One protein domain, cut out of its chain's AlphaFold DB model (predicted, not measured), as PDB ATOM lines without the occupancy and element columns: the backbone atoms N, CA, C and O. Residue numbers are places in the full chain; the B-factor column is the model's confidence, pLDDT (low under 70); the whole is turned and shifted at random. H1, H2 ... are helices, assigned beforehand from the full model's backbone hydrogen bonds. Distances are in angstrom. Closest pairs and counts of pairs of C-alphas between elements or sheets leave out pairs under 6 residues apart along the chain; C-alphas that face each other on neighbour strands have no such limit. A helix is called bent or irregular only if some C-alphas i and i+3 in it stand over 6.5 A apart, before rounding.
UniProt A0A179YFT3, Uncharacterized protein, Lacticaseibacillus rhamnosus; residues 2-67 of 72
ATOM      1  N   VAL A   2     -36.672  20.595  33.177       86.69
ATOM      2  CA  VAL A   2     -37.954  21.100  33.710       86.69
ATOM      3  C   VAL A   2     -37.807  21.758  35.088       86.69
ATOM      4  O   VAL A   2     -38.273  22.874  35.271       86.69
ATOM      5  N   SER A   3     -37.084  21.135  36.024       90.75
ATOM      6  CA  SER A   3     -36.888  21.694  37.370       90.75
ATOM      7  C   SER A   3     -36.121  23.023  37.369       90.75
ATOM      8  O   SER A   3     -36.442  23.912  38.149       90.75
ATOM      9  N   ILE A   4     -35.144  23.185  36.467       88.25
ATOM     10  CA  ILE A   4     -34.365  24.427  36.318       88.25
ATOM     11  C   ILE A   4     -35.264  25.537  35.772       88.25
ATOM     12  O   ILE A   4     -35.282  26.639  36.313       88.25
ATOM     13  N   ALA A   5     -36.046  25.234  34.732       87.38
ATOM     14  CA  ALA A   5     -36.973  26.194  34.147       87.38
ATOM     15  C   ALA A   5     -38.063  26.615  35.143       87.38
ATOM     16  O   ALA A   5     -38.335  27.804  35.287       87.38
ATOM     17  N   TYR A   6     -38.629  25.658  35.881       88.94
ATOM     18  CA  TYR A   6     -39.603  25.937  36.932       88.94
ATOM     19  C   TYR A   6     -39.010  26.835  38.025       88.94
ATOM     20  O   TYR A   6     -39.602  27.855  38.368       88.94
ATOM     21  N   GLY A   7     -37.804  26.516  38.508       90.44
ATOM     22  CA  GLY A   7     -37.101  27.343  39.489       90.44
ATOM     23  C   GLY A   7     -36.823  28.762  38.986       90.44
ATOM     24  O   GLY A   7     -37.018  29.722  39.727       90.44
ATOM     25  N   ALA A   8     -36.434  28.921  37.720       88.06
ATOM     26  CA  ALA A   8     -36.174  30.229  37.114       88.06
ATOM     27  C   ALA A   8     -37.440  31.095  36.984       88.06
ATOM     28  O   ALA A   8     -37.374  32.308  37.178       88.06
ATOM     29  N   VAL A   9     -38.591  30.487  36.692       89.94
ATOM     30  CA  VAL A   9     -39.870  31.208  36.609       89.94
ATOM     31  C   VAL A   9     -40.396  31.560  38.003       89.94
ATOM     32  O   VAL A   9     -40.776  32.702  38.242       89.94
ATOM     33  N   VAL A  10     -40.367  30.617  38.954       90.56
ATOM     34  CA  VAL A  10     -40.864  30.846  40.326       90.56
ATOM     35  C   VAL A  10     -40.000  31.851  41.093       90.56
ATOM     36  O   VAL A  10     -40.528  32.651  41.859       90.56
ATOM     37  N   SER A  11     -38.684  31.863  40.864       88.38
ATOM     38  CA  SER A  11     -37.776  32.862  41.454       88.38
ATOM     39  C   SER A  11     -37.885  34.257  40.821       88.38
ATOM     40  O   SER A  11     -37.192  35.173  41.258       88.38
ATOM     41  N   GLY A  12     -38.720  34.436  39.789       85.75
ATOM     42  CA  GLY A  12     -38.851  35.699  39.058       85.75
ATOM     43  C   GLY A  12     -37.635  36.046  38.193       85.75
ATOM     44  O   GLY A  12     -37.516  37.173  37.711       85.75
ATOM     45  N   LEU A  13     -36.718  35.095  37.987       84.50
ATOM     46  CA  LEU A  13     -35.537  35.285  37.148       84.50
ATOM     47  C   LEU A  13     -35.929  35.430  35.672       84.50
ATOM     48  O   LEU A  13     -35.323  36.221  34.948       84.50
ATOM     49  N   VAL A  14     -36.961  34.693  35.254       87.56
ATOM     50  CA  VAL A  14     -37.571  34.757  33.923       87.56
ATOM     51  C   VAL A  14     -39.064  35.018  34.070       87.56
ATOM     52  O   VAL A  14     -39.725  34.433  34.929       87.56
ATOM     53  N   SER A  15     -39.599  35.892  33.220       87.69
ATOM     54  CA  SER A  15     -41.031  36.180  33.187       87.69
ATOM     55  C   SER A  15     -41.866  34.906  32.893       87.69
ATOM     56  O   SER A  15     -41.396  33.995  32.211       87.69
ATOM     57  N   PRO A  16     -43.115  34.802  33.381       86.38
ATOM     58  CA  PRO A  16     -44.014  33.708  33.009       86.38
ATOM     59  C   PRO A  16     -44.400  33.746  31.522       86.38
ATOM     60  O   PRO A  16     -44.333  34.795  30.881       86.38
ATOM     61  N   ILE A  17     -44.845  32.609  30.981       88.06
ATOM     62  CA  ILE A  17     -45.358  32.514  29.606       88.06
ATOM     63  C   ILE A  17     -46.633  33.360  29.482       88.06
ATOM     64  O   ILE A  17     -47.571  33.185  30.258       88.06
ATOM     65  N   LYS A  18     -46.660  34.269  28.503       88.00
ATOM     66  CA  LYS A  18     -47.780  35.187  28.230       88.00
ATOM     67  C   LYS A  18     -48.549  34.797  26.971       88.00
ATOM     68  O   LYS A  18     -49.761  34.971  26.918       88.00
ATOM     69  N   ASN A  19     -47.848  34.238  25.985       86.75
ATOM     70  CA  ASN A  19     -48.419  33.848  24.703       86.75
ATOM     71  C   ASN A  19     -48.277  32.345  24.483       86.75
ATOM     72  O   ASN A  19     -47.189  31.785  24.610       86.75
ATOM     73  N   GLN A  20     -49.372  31.702  24.078       86.25
ATOM     74  CA  GLN A  20     -49.314  30.342  23.567       86.25
ATOM     75  C   GLN A  20     -48.869  30.369  22.104       86.25
ATOM     76  O   GLN A  20     -49.488  31.009  21.259       86.25
ATOM     77  N   ILE A  21     -47.782  29.666  21.817       87.62
ATOM     78  CA  ILE A  21     -47.175  29.571  20.489       87.62
ATOM     79  C   ILE A  21     -47.109  28.115  20.035       87.62
ATOM     80  O   ILE A  21     -47.195  27.183  20.836       87.62
ATOM     81  N   VAL A  22     -46.958  27.919  18.728       89.19
ATOM     82  CA  VAL A  22     -46.828  26.589  18.131       89.19
ATOM     83  C   VAL A  22     -45.508  25.928  18.537       89.19
ATOM     84  O   VAL A  22     -44.462  26.570  18.612       89.19
ATOM     85  N   TRP A  23     -45.538  24.616  18.769       85.00
ATOM     86  CA  TRP A  23     -44.357  23.848  19.184       85.00
ATOM     87  C   TRP A  23     -43.280  23.755  18.092       85.00
ATOM     88  O   TRP A  23     -42.117  23.521  18.399       85.00
ATOM     89  N   SER A  24     -43.654  23.961  16.826       90.19
ATOM     90  CA  SER A  24     -42.757  23.942  15.666       90.19
ATOM     91  C   SER A  24     -41.916  25.216  15.515       90.19
ATOM     92  O   SER A  24     -41.057  25.281  14.636       90.19
ATOM     93  N   MET A  25     -42.144  26.236  16.351       89.06
ATOM     94  CA  MET A  25     -41.369  27.475  16.309       89.06
ATOM     95  C   MET A  25     -39.912  27.224  16.735       89.06
ATOM     96  O   MET A  25     -39.686  26.482  17.695       89.06
ATOM     97  N   PRO A  26     -38.916  27.862  16.088       89.81
ATOM     98  CA  PRO A  26     -37.510  27.644  16.421       89.81
ATOM     99  C   PRO A  26     -37.210  27.916  17.907       89.81
ATOM    100  O   PRO A  26     -37.715  28.904  18.436       89.81
ATOM    101  N   PRO A  27     -36.354  27.127  18.586       86.12
ATOM    102  CA  PRO A  27     -36.257  27.097  20.054       86.12
ATOM    103  C   PRO A  27     -35.983  28.448  20.732       86.12
ATOM    104  O   PRO A  27     -36.572  28.762  21.762       86.12
ATOM    105  N   PHE A  28     -35.096  29.265  20.162       90.19
ATOM    106  CA  PHE A  28     -34.751  30.572  20.733       90.19
ATOM    107  C   PHE A  28     -35.836  31.622  20.491       90.19
ATOM    108  O   PHE A  28     -36.153  32.403  21.385       90.19
ATOM    109  N   LEU A  29     -36.445  31.609  19.301       89.44
ATOM    110  CA  LEU A  29     -37.586  32.468  18.985       89.44
ATOM    111  C   LEU A  29     -38.812  32.066  19.809       89.44
ATOM    112  O   LEU A  29     -39.556  32.929  20.256       89.44
ATOM    113  N   ASN A  30     -38.985  30.764  20.044       89.69
ATOM    114  CA  ASN A  30     -40.033  30.192  20.877       89.69
ATOM    115  C   ASN A  30     -39.976  30.790  22.285       89.69
ATOM    116  O   ASN A  30     -40.923  31.449  22.708       89.69
ATOM    117  N   ALA A  31     -38.822  30.685  22.946       87.56
ATOM    118  CA  ALA A  31     -38.628  31.247  24.278       87.56
ATOM    119  C   ALA A  31     -38.825  32.775  24.319       87.56
ATOM    120  O   ALA A  31     -39.445  33.290  25.246       87.56
ATOM    121  N   LEU A  32     -38.343  33.507  23.306       89.88
ATOM    122  CA  LEU A  32     -38.486  34.963  23.271       89.88
ATOM    123  C   LEU A  32     -39.946  35.397  23.109       89.88
ATOM    124  O   LEU A  32     -40.396  36.274  23.837       89.88
ATOM    125  N   VAL A  33     -40.686  34.806  22.171       88.19
ATOM    126  CA  VAL A  33     -42.062  35.223  21.850       88.19
ATOM    127  C   VAL A  33     -43.067  34.706  22.880       88.19
ATOM    128  O   VAL A  33     -44.039  35.395  23.180       88.19
ATOM    129  N   ALA A  34     -42.831  33.530  23.470       87.19
ATOM    130  CA  ALA A  34     -43.674  33.003  24.545       87.19
ATOM    131  C   ALA A  34     -43.703  33.933  25.764       87.19
ATOM    132  O   ALA A  34     -44.739  34.088  26.416       87.19
ATOM    133  N   THR A  35     -42.560  34.545  26.076       88.81
ATOM    134  CA  THR A  35     -42.354  35.286  27.321       88.81
ATOM    135  C   THR A  35     -42.261  36.808  27.114       88.81
ATOM    136  O   THR A  35     -42.550  37.582  28.031       88.81
ATOM    137  N   MET A  36     -41.897  37.252  25.905       88.62
ATOM    138  CA  MET A  36     -41.502  38.630  25.566       88.62
ATOM    139  C   MET A  36     -40.348  39.148  26.441       88.62
ATOM    140  O   MET A  36     -40.296  40.324  26.796       88.62
ATOM    141  N   ASP A  37     -39.433  38.249  26.813       87.38
ATOM    142  CA  ASP A  37     -38.316  38.508  27.722       87.38
ATOM    143  C   ASP A  37     -37.039  37.849  27.182       87.38
ATOM    144  O   ASP A  37     -37.013  36.657  26.867       87.38
ATOM    145  N   TRP A  38     -35.954  38.616  27.088       87.31
ATOM    146  CA  TRP A  38     -34.665  38.124  26.595       87.31
ATOM    147  C   TRP A  38     -34.026  37.112  27.556       87.31
ATOM    148  O   TRP A  38     -33.269  36.239  27.125       87.31
ATOM    149  N   ARG A  39     -34.364  37.172  28.852       90.38
ATOM    150  CA  ARG A  39     -33.853  36.237  29.866       90.38
ATOM    151  C   ARG A  39     -34.303  34.800  29.595       90.38
ATOM    152  O   ARG A  39     -33.565  33.859  29.886       90.38
ATOM    153  N   ALA A  40     -35.470  34.627  28.968       89.12
ATOM    154  CA  ALA A  40     -35.973  33.322  28.552       89.12
ATOM    155  C   ALA A  40     -35.071  32.666  27.491       89.12
ATOM    156  O   ALA A  40     -34.860  31.455  27.522       89.12
ATOM    157  N   VAL A  41     -34.468  33.462  26.600       91.69
ATOM    158  CA  VAL A  41     -33.526  32.972  25.578       91.69
ATOM    159  C   VAL A  41     -32.248  32.437  26.228       91.69
ATOM    160  O   VAL A  41     -31.744  31.386  25.829       91.69
ATOM    161  N   VAL A  42     -31.752  33.111  27.270       91.94
ATOM    162  CA  VAL A  42     -30.579  32.655  28.034       91.94
ATOM    163  C   VAL A  42     -30.882  31.348  28.762       91.94
ATOM    164  O   VAL A  42     -30.110  30.395  28.658       91.94
ATOM    165  N   LEU A  43     -32.030  31.260  29.438       91.31
ATOM    166  CA  LEU A  43     -32.474  30.025  30.090       91.31
ATOM    167  C   LEU A  43     -32.601  28.867  29.084       91.31
ATOM    168  O   LEU A  43     -32.193  27.741  29.375       91.31
ATOM    169  N   GLN A  44     -33.118  29.147  27.884       92.06
ATOM    170  CA  GLN A  44     -33.222  28.171  26.802       92.06
ATOM    171  C   GLN A  44     -31.842  27.687  26.332       92.06
ATOM    172  O   GLN A  44     -31.643  26.482  26.169       92.06
ATOM    173  N   ALA A  45     -30.877  28.595  26.161       93.31
ATOM    174  CA  ALA A  45     -29.502  28.247  25.804       93.31
ATOM    175  C   ALA A  45     -28.832  27.378  26.880       93.31
ATOM    176  O   ALA A  45     -28.217  26.361  26.556       93.31
ATOM    177  N   VAL A  46     -29.009  27.721  28.159       93.19
ATOM    178  CA  VAL A  46     -28.503  26.921  29.286       93.19
ATOM    179  C   VAL A  46     -29.106  25.516  29.263       93.19
ATOM    180  O   VAL A  46     -28.372  24.531  29.312       93.19
ATOM    181  N   ASN A  47     -30.426  25.395  29.106       93.00
ATOM    182  CA  ASN A  47     -31.089  24.092  29.018       93.00
ATOM    183  C   ASN A  47     -30.610  23.262  27.817       93.00
ATOM    184  O   ASN A  47     -30.450  22.047  27.948       93.00
ATOM    185  N   MET A  48     -30.355  23.904  26.674       93.19
ATOM    186  CA  MET A  48     -29.797  23.245  25.491       93.19
ATOM    187  C   MET A  48     -28.402  22.682  25.774       93.19
ATOM    188  O   MET A  48     -28.144  21.525  25.453       93.19
ATOM    189  N   ILE A  49     -27.523  23.460  26.413       94.62
ATOM    190  CA  ILE A  49     -26.160  23.024  26.753       94.62
ATOM    191  C   ILE A  49     -26.197  21.855  27.739       94.62
ATOM    192  O   ILE A  49     -25.536  20.846  27.508       94.62
ATOM    193  N   ILE A  50     -26.987  21.948  28.812       94.56
ATOM    194  CA  ILE A  50     -27.075  20.866  29.805       94.56
ATOM    195  C   ILE A  50     -27.659  19.605  29.151       94.56
ATOM    196  O   ILE A  50     -27.128  18.513  29.341       94.56
ATOM    197  N   GLY A  51     -28.711  19.741  28.339       92.81
ATOM    198  CA  GLY A  51     -29.281  18.621  27.586       92.81
ATOM    199  C   GLY A  51     -28.266  17.974  26.644       92.81
ATOM    200  O   GLY A  51     -28.131  16.752  26.637       92.81
ATOM    201  N   PHE A  52     -27.499  18.788  25.919       94.12
ATOM    202  CA  PHE A  52     -26.428  18.313  25.049       94.12
ATOM    203  C   PHE A  52     -25.362  17.547  25.836       94.12
ATOM    204  O   PHE A  52     -25.050  16.414  25.482       94.12
ATOM    205  N   LEU A  53     -24.860  18.099  26.944       94.62
ATOM    206  CA  LEU A  53     -23.842  17.448  27.776       94.62
ATOM    207  C   LEU A  53     -24.319  16.117  28.365       94.62
ATOM    208  O   LEU A  53     -23.534  15.173  28.430       94.62
ATOM    209  N   ILE A  54     -25.594  16.019  28.748       94.44
ATOM    210  CA  ILE A  54     -26.180  14.751  29.198       94.44
ATOM    211  C   ILE A  54     -26.254  13.750  28.044       94.44
ATOM    212  O   ILE A  54     -26.012  12.567  28.260       94.44
ATOM    213  N   TYR A  55     -26.566  14.197  26.824       93.44
ATOM    214  CA  TYR A  55     -26.769  13.313  25.675       93.44
ATOM    215  C   TYR A  55     -25.461  12.840  25.016       93.44
ATOM    216  O   TYR A  55     -25.365  11.697  24.570       93.44
ATOM    217  N   VAL A  56     -24.420  13.679  25.001       94.12
ATOM    218  CA  VAL A  56     -23.092  13.391  24.423       94.12
ATOM    219  C   VAL A  56     -22.510  12.016  24.795       94.12
ATOM    220  O   VAL A  56     -22.072  11.313  23.878       94.12
ATOM    221  N   PRO A  57     -22.470  11.575  26.071       91.44
ATOM    222  CA  PRO A  57     -21.923  10.260  26.404       91.44
ATOM    223  C   PRO A  57     -22.708   9.115  25.754       91.44
ATOM    224  O   PRO A  57     -22.095   8.156  25.285       91.44
ATOM    225  N   PHE A  58     -24.035   9.234  25.652       90.88
ATOM    226  CA  PHE A  58     -24.882   8.230  25.006       90.88
ATOM    227  C   PHE A  58     -24.652   8.188  23.498       90.88
ATOM    228  O   PHE A  58     -24.511   7.103  22.941       90.88
ATOM    229  N   VAL A  59     -24.514   9.346  22.847       90.06
ATOM    230  CA  VAL A  59     -24.169   9.412  21.415       90.06
ATOM    231  C   VAL A  59     -22.808   8.776  21.160       90.06
ATOM    232  O   VAL A  59     -22.647   7.987  20.232       90.06
ATOM    233  N   LYS A  60     -21.818   9.067  22.008       88.62
ATOM    234  CA  LYS A  60     -20.482   8.477  21.885       88.62
ATOM    235  C   LYS A  60     -20.501   6.961  22.101       88.62
ATOM    236  O   LYS A  60     -19.753   6.256  21.430       88.62
ATOM    237  N   ALA A  61     -21.325   6.460  23.019       88.38
ATOM    238  CA  ALA A  61     -21.517   5.026  23.224       88.38
ATOM    239  C   ALA A  61     -22.226   4.368  22.028       88.38
ATOM    240  O   ALA A  61     -21.753   3.347  21.539       88.38
ATOM    241  N   ALA A  62     -23.286   4.985  21.503       86.44
ATOM    242  CA  ALA A  62     -24.006   4.500  20.327       86.44
ATOM    243  C   ALA A  62     -23.099   4.439  19.087       86.44
ATOM    244  O   ALA A  62     -23.063   3.424  18.404       86.44
ATOM    245  N   ASN A  63     -22.274   5.464  18.858       83.75
ATOM    246  CA  ASN A  63     -21.324   5.494  17.739       83.75
ATOM    247  C   ASN A  63     -20.196   4.454  17.857       83.75
ATOM    248  O   ASN A  63     -19.532   4.150  16.868       83.75
ATOM    249  N   ARG A  64     -19.934   3.926  19.061       77.75
ATOM    250  CA  ARG A  64     -18.959   2.841  19.269       77.75
ATOM    251  C   ARG A  64     -19.520   1.475  18.894       77.75
ATOM    252  O   ARG A  64     -18.741   0.584  18.566       77.75
ATOM    253  N   ILE A  65     -20.840   1.315  18.921       74.69
ATOM    254  CA  ILE A  65     -21.511   0.115  18.434       74.69
ATOM    255  C   ILE A  65     -21.547   0.239  16.911       74.69
ATOM    256  O   ILE A  65     -22.344   0.993  16.365       74.69
ATOM    257  N   LYS A  66     -20.641  -0.451  16.213       67.69
ATOM    258  CA  LYS A  66     -20.672  -0.524  14.748       67.69
ATOM    259  C   LYS A  66     -21.793  -1.489  14.343       67.69
ATOM    260  O   LYS A  66     -21.608  -2.692  14.513       67.69
ATOM    261  N   PRO A  67     -22.921  -1.020  13.779       59.94
ATOM    262  CA  PRO A  67     -24.010  -1.910  13.373       59.94
ATOM    263  C   PRO A  67     -23.578  -2.906  12.285       59.94
ATOM    264  O   PRO A  67     -24.135  -3.991  12.197       59.94
TER     265      PRO A  67
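What this domain is: This is residues 2 to 67 of the 72 residues of an uncharacterized protein of Lacticaseibacillus rhamnosus (UniProt A0A179YFT3). One long bent helix, H3, has its first part in a small compact body and its later part sticking out of it as an arm, residues 49 to 67. In the body the short helix H2 folds back on the beginning of H3 as a helical hairpin, a second short helix, H1, lies near H3 but apart from H2, and a long link without a named element, residues 11 to 26, loops from H1 to H2. The printed part has 66 residues, with three named helices in the order H1, H2, H3 and no named strand, and its class is all helix. The whole is loose, with a radius of gyration of the C-alphas of 15.1 A, and elongated, spanning 47 by 25 by 15 A.

Where its parts are: By its hydrogen bonds H3 was assigned as one helix, residues 38 to 64, but it is bent: C-alphas 54 and 57 are 6.8 A apart. Its arm H3a, residues 38 to 54, begins with C-alpha 38 at (-34.665, 38.124, 26.595) and is 25.0 A long from first to last C-alpha. Its arm H3b, residues 57 to 64, is 10.7 A long and ends with C-alpha 64 at (-18.959, 2.841, 19.269); residues 55 and 56 belong to neither arm. H2, residues 27 to 35, is 12.5 A long. H1, residues 2 to 10, is 12.1 A long and begins with C-alpha 2 at (-37.954, 21.100, 33.710).

How they stand to each other: H3a touches H2 with residues 38 to 45 alone, and the closest C-alphas, those of Ala 31 and Ala 40, are 5.4 A apart. The two form a helical hairpin, running opposite ways at a steep tilt of 39 degrees. H1 and H3a are close but not clearly touching, the closest C-alphas, those of Ala 5 and Leu 43, being 7.2 A apart. They run opposite ways at a shallow tilt of 21 degrees. H1 and H2 are apart. H3b stands at a steep tilt of 45 degrees to H3a and is apart from both H1 and H2. In H1, H2, H3a and H3b every O i to N i+4 pair is within hydrogen-bond range.

The domain as a whole: The two C-alphas farthest apart, those of Gly 12 and Pro 67, are 47.9 A apart. Residues 49 to 67, of which 49 to 64 belong to H3, stand free; the body without them has 47 residues, spans 26 by 22 by 17 A and has a radius of gyration of 9.8 A. The link from H1 to H2 is long, with 16 residues, and the link from H2 to H3 is tight, with 2. The printed part has no cut. Its mean pLDDT is 88.4, and residues 66 to 67 are under 70.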